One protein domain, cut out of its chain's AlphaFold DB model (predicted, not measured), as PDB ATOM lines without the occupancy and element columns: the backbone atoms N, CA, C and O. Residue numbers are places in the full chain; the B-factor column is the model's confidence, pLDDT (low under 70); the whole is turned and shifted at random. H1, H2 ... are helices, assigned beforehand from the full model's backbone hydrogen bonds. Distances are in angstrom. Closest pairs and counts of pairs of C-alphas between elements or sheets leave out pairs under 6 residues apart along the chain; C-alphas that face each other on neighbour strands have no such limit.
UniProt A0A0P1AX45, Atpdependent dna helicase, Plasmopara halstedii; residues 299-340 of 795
ATOM      1  N   VAL A 299     123.791 105.742 107.346       88.19
ATOM      2  CA  VAL A 299     124.358 106.818 106.516       88.19
ATOM      3  C   VAL A 299     125.866 106.593 106.319       88.19
ATOM      4  O   VAL A 299     126.520 105.895 107.094       88.19
ATOM      5  N   CYS A 300     126.440 107.149 105.251       90.75
ATOM      6  CA  CYS A 300     127.867 107.042 104.950       90.75
ATOM      7  C   CYS A 300     128.758 107.695 106.030       90.75
ATOM      8  O   CYS A 300     128.730 108.909 106.199       90.75
ATOM      9  N   LYS A 301     129.665 106.919 106.643       90.69
ATOM     10  CA  LYS A 301     130.677 107.311 107.655       90.69
ATOM     11  C   LYS A 301     131.738 108.333 107.190       90.69
ATOM     12  O   LYS A 301     132.763 108.484 107.848       90.69
ATOM     13  N   ILE A 302     131.559 109.004 106.051       87.19
ATOM     14  CA  ILE A 302     132.414 110.142 105.678       87.19
ATOM     15  C   ILE A 302     131.681 111.402 106.112       87.19
ATOM     16  O   ILE A 302     130.539 111.616 105.707       87.19
ATOM     17  N   SER A 303     132.338 112.222 106.927       81.00
ATOM     18  CA  SER A 303     131.801 113.488 107.422       81.00
ATOM     19  C   SER A 303     131.289 114.362 106.269       81.00
ATOM     20  O   SER A 303     131.947 114.532 105.244       81.00
ATOM     21  N   GLY A 304     130.061 114.870 106.411       79.44
ATOM     22  CA  GLY A 304     129.366 115.616 105.355       79.44
ATOM     23  C   GLY A 304     128.735 114.765 104.238       79.44
ATOM     24  O   GLY A 304     128.241 115.329 103.263       79.44
ATOM     25  N   CYS A 305     128.731 113.428 104.328       82.81
ATOM     26  CA  CYS A 305     128.130 112.564 103.307       82.81
ATOM     27  C   CYS A 305     126.737 112.046 103.688       82.81
ATOM     28  O   CYS A 305     126.569 110.919 104.147       82.81
ATOM     29  N   PHE A 306     125.706 112.824 103.373       79.56
ATOM     30  CA  PHE A 306     124.304 112.523 103.706       79.56
ATOM     31  C   PHE A 306     123.637 111.480 102.787       79.56
ATOM     32  O   PHE A 306     122.420 111.458 102.626       79.56
ATOM     33  N   LYS A 307     124.436 110.619 102.143       84.75
ATOM     34  CA  LYS A 307     123.949 109.518 101.302       84.75
ATOM     35  C   LYS A 307     123.908 108.236 102.120       84.75
ATOM     36  O   LYS A 307     124.890 107.911 102.790       84.75
ATOM     37  N   ASN A 308     122.808 107.496 101.996       86.56
ATOM     38  CA  ASN A 308     122.639 106.179 102.604       86.56
ATOM     39  C   ASN A 308     123.854 105.288 102.309       86.56
ATOM     40  O   ASN A 308     124.432 105.309 101.212       86.56
ATOM     41  N   ASP A 309     124.229 104.499 103.303       85.62
ATOM     42  CA  ASP A 309     125.265 103.489 103.177       85.62
ATOM     43  C   ASP A 309     124.789 102.312 102.283       85.62
ATOM     44  O   ASP A 309     123.657 102.290 101.793       85.62
ATOM     45  N   GLN A 310     125.672 101.354 101.986       81.06
ATOM     46  CA  GLN A 310     125.333 100.120 101.258       81.06
ATOM     47  C   GLN A 310     125.593  98.856 102.108       81.06
ATOM     48  O   GLN A 310     126.110  97.855 101.609       81.06
ATOM     49  N   GLY A 311     125.281  98.908 103.408       78.88
ATOM     50  CA  GLY A 311     125.544  97.847 104.388       78.88
ATOM     51  C   GLY A 311     127.034  97.632 104.690       78.88
ATOM     52  O   GLY A 311     127.468  96.498 104.896       78.88
ATOM     53  N   ARG A 312     127.844  98.698 104.620       82.38
ATOM     54  CA  ARG A 312     129.323  98.683 104.675       82.38
ATOM     55  C   ARG A 312     129.951  99.869 105.424       82.38
ATOM     56  O   ARG A 312     131.170  99.974 105.481       82.38
ATOM     57  N   GLY A 313     129.146 100.775 105.967       87.94
ATOM     58  CA  GLY A 313     129.541 102.073 106.508       87.94
ATOM     59  C   GLY A 313     129.744 103.172 105.459       87.94
ATOM     60  O   GLY A 313     130.049 104.293 105.840       87.94
ATOM     61  N   TYR A 314     129.600 102.906 104.157       90.62
ATOM     62  CA  TYR A 314     129.920 103.879 103.102       90.62
ATOM     63  C   TYR A 314     128.886 103.851 101.975       90.62
ATOM     64  O   TYR A 314     128.365 102.792 101.624       90.62
ATOM     65  N   CYS A 315     128.593 105.016 101.389       90.44
ATOM     66  CA  CYS A 315     127.793 105.088 100.169       90.44
ATOM     67  C   CYS A 315     128.627 104.659  98.950       90.44
ATOM     68  O   CYS A 315     129.855 104.782  98.936       90.44
ATOM     69  N   ARG A 316     127.955 104.242  97.870       85.75
ATOM     70  CA  ARG A 316     128.586 103.747  96.628       85.75
ATOM     71  C   ARG A 316     129.581 104.727  95.978       85.75
ATOM     72  O   ARG A 316     130.447 104.301  95.222       85.75
ATOM     73  N   GLY A 317     129.467 106.032  96.244       87.25
ATOM     74  CA  GLY A 317     130.428 107.038  95.774       87.25
ATOM     75  C   GLY A 317     131.736 107.033  96.571       87.25
ATOM     76  O   GLY A 317     132.816 107.040  95.988       87.25
ATOM     77  N   HIS A 318     131.647 106.958  97.899       90.81
ATOM     78  CA  HIS A 318     132.821 106.950  98.769       90.81
ATOM     79  C   HIS A 318     133.488 105.579  98.882       90.81
ATOM     80  O   HIS A 318     134.707 105.525  98.997       90.81
ATOM     81  N   GLU A 319     132.747 104.479  98.716       86.94
ATOM     82  CA  GLU A 319     133.348 103.153  98.532       86.94
ATOM     83  C   GLU A 319     134.297 103.139  97.313       86.94
ATOM     84  O   GLU A 319     135.440 102.699  97.432       86.94
ATOM     85  N   LYS A 320     133.887 103.732  96.175       83.69
ATOM     86  CA  LYS A 320     134.759 103.920  94.997       83.69
ATOM     87  C   LYS A 320     135.987 104.789  95.287       83.69
ATOM     88  O   LYS A 320     137.080 104.455  94.841       83.69
ATOM     89  N   LEU A 321     135.819 105.900  96.007       83.31
ATOM     90  CA  LEU A 321     136.918 106.830  96.294       83.31
ATOM     91  C   LEU A 321     137.967 106.210  97.233       83.31
ATOM     92  O   LEU A 321     139.168 106.337  96.989       83.31
ATOM     93  N   LEU A 322     137.529 105.493  98.271       87.31
ATOM     94  CA  LEU A 322     138.421 104.781  99.191       87.31
ATOM     95  C   LEU A 322     139.160 103.630  98.488       87.31
ATOM     96  O   LEU A 322     140.328 103.394  98.787       87.31
ATOM     97  N   MET A 323     138.531 102.961  97.511       80.00
ATOM     98  CA  MET A 323     139.229 102.015  96.628       80.00
ATOM     99  C   MET A 323     140.309 102.693  95.784       80.00
ATOM    100  O   MET A 323     141.454 102.255  95.813       80.00
ATOM    101  N   ALA A 324     139.959 103.754  95.049       74.06
ATOM    102  CA  ALA A 324     140.876 104.429  94.129       74.06
ATOM    103  C   ALA A 324     142.089 105.054  94.843       74.06
ATOM    104  O   ALA A 324     143.181 105.088  94.291       74.06
ATOM    105  N   THR A 325     141.907 105.510  96.086       83.56
ATOM    106  CA  THR A 325     142.981 106.055  96.935       83.56
ATOM    107  C   THR A 325     143.707 104.995  97.773       83.56
ATOM    108  O   THR A 325     144.640 105.330  98.498       83.56
ATOM    109  N   GLY A 326     143.264 103.734  97.747       82.44
ATOM    110  CA  GLY A 326     143.784 102.648  98.588       82.44
ATOM    111  C   GLY A 326     143.468 102.759 100.090       82.44
ATOM    112  O   GLY A 326     143.759 101.822 100.834       82.44
ATOM    113  N   ARG A 327     142.842 103.854 100.549       85.12
ATOM    114  CA  ARG A 327     142.618 104.207 101.968       85.12
ATOM    115  C   ARG A 327     141.406 103.520 102.613       85.12
ATOM    116  O   ARG A 327     140.724 104.098 103.456       85.12
ATOM    117  N   LEU A 328     141.105 102.287 102.218       79.12
ATOM    118  CA  LEU A 328     140.015 101.512 102.816       79.12
ATOM    119  C   LEU A 328     140.343 101.153 104.275       79.12
ATOM    120  O   LEU A 328     141.393 100.552 104.511       79.12
ATOM    121  N   PRO A 329     139.450 101.440 105.242       80.56
ATOM    122  CA  PRO A 329     139.604 100.969 106.613       80.56
ATOM    123  C   PRO A 329     139.791  99.442 106.668       80.56
ATOM    124  O   PRO A 329     139.072  98.730 105.962       80.56
ATOM    125  N   PRO A 330     140.677  98.909 107.532       77.44
ATOM    126  CA  PRO A 330     141.007  97.479 107.550       77.44
ATOM    127  C   PRO A 330     139.808  96.565 107.859       77.44
ATOM    128  O   PRO A 330     139.793  95.413 107.427       77.44
ATOM    129  N   HIS A 331     138.763  97.079 108.521       74.88
ATOM    130  CA  HIS A 331     137.514  96.341 108.748       74.88
ATOM    131  C   HIS A 331     136.704  96.078 107.459       74.88
ATOM    132  O   HIS A 331     135.886  95.157 107.421       74.88
ATOM    133  N   ILE A 332     136.936  96.833 106.377       74.75
ATOM    134  CA  ILE A 332     136.354  96.554 105.058       74.75
ATOM    135  C   ILE A 332     137.237  95.529 104.345       74.75
ATOM    136  O   ILE A 332     138.143  95.868 103.583       74.75
ATOM    137  N   ASN A 333     136.966  94.246 104.585       68.06
ATOM    138  CA  ASN A 333     137.733  93.150 103.997       68.06
ATOM    139  C   ASN A 333     137.787  93.258 102.453       68.06
ATOM    140  O   ASN A 333     136.783  93.023 101.770       68.06
ATOM    141  N   LYS A 334     138.983  93.546 101.909       66.62
ATOM    142  CA  LYS A 334     139.261  93.726 100.468       66.62
ATOM    143  C   LYS A 334     138.695  92.592  99.593       66.62
ATOM    144  O   LYS A 334     138.263  92.840  98.469       66.62
ATOM    145  N   ARG A 335     138.593  91.359 100.113       62.69
ATOM    146  CA  ARG A 335     138.019  90.198  99.401       62.69
ATOM    147  C   ARG A 335     136.538  90.395  99.031       62.69
ATOM    148  O   ARG A 335     136.145  90.025  97.930       62.69
ATOM    149  N   ARG A 336     135.733  91.031  99.899       62.53
ATOM    150  CA  ARG A 336     134.318  91.405  99.637       62.53
ATOM    151  C   ARG A 336     134.166  92.613  98.706       62.53
ATOM    152  O   ARG A 336     133.043  92.971  98.338       62.53
ATOM    153  N   LEU A 337     135.269  93.279  98.389       64.31
ATOM    154  CA  LEU A 337     135.301  94.507  97.612       64.31
ATOM    155  C   LEU A 337     135.718  94.218  96.170       64.31
ATOM    156  O   LEU A 337     135.000  94.597  95.251       64.31
ATOM    157  N   ASN A 338     136.768  93.415  95.975       64.56
ATOM    158  CA  ASN A 338     137.169  92.920  94.655       64.56
ATOM    159  C   ASN A 338     135.991  92.254  93.917       64.56
ATOM    160  O   ASN A 338     135.760  92.550  92.749       64.56
ATOM    161  N   SER A 339     135.174  91.452  94.613       64.44
ATOM    162  CA  SER A 339     133.994  90.784  94.040       64.44
ATOM    163  C   SER A 339     132.864  91.720  93.580       64.44
ATOM    164  O   SER A 339     131.960  91.263  92.892       64.44
ATOM    165  N   ALA A 340     132.868  92.994  93.989       59.19
ATOM    166  CA  ALA A 340     131.882  93.996  93.567       59.19
ATOM    167  C   ALA A 340     132.350  94.824  92.351       59.19
ATOM    168  O   ALA A 340     131.553  95.554  91.764       59.19
TER     169      ALA A 340
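AT A GLANCE: This is residues 299 to 340 of the 795 residues of the protein "Atpdependent dna helicase" of Plasmopara halstedii (UniProt A0A0P1AX45). This small domain has little regular structure: a winding stretch of loop, residues 299 to 315, makes one end, the short helix H1 follows it, and a second short helix, H2, lies at the other end, apart from H1. The printed part has 42 residues with two named helices, H1 then H2, and no named strand. The class is all helix, though the named elements hold only 15 of the 42 residues. The whole is compact, with a radius of gyration of the C-alphas of 9.7 A, and spans 26 by 19 by 16 A.

HOW THE PARTS SIT: H1, residues 316 to 324, and H2, residues 335 to 340, are apart, with no C-alpha of the one within 8 A of the other. Of the O i to N i+4 pairs, 4 of 5 in H1 and 0 of 2 in H2 are within hydrogen-bond range; in H2, 1 of 3 O i to N i+3 pairs is.

IN THESE COORDINATES: H1 is 12.6 A long from C-alpha 316 at (128.586, 103.747, 96.628) to C-alpha 324. H2 is 9.3 A long and ends at C-alpha 340, (131.882, 93.996, 93.567).

THE WHOLE: The two C-alphas farthest apart, those of Gly 304 and Ser 339, are 27.7 A apart. The link from H1 to H2 is short, with 10 residues, and the printed part has no cut. Residues 333 to 340 are under 70 in pLDDT.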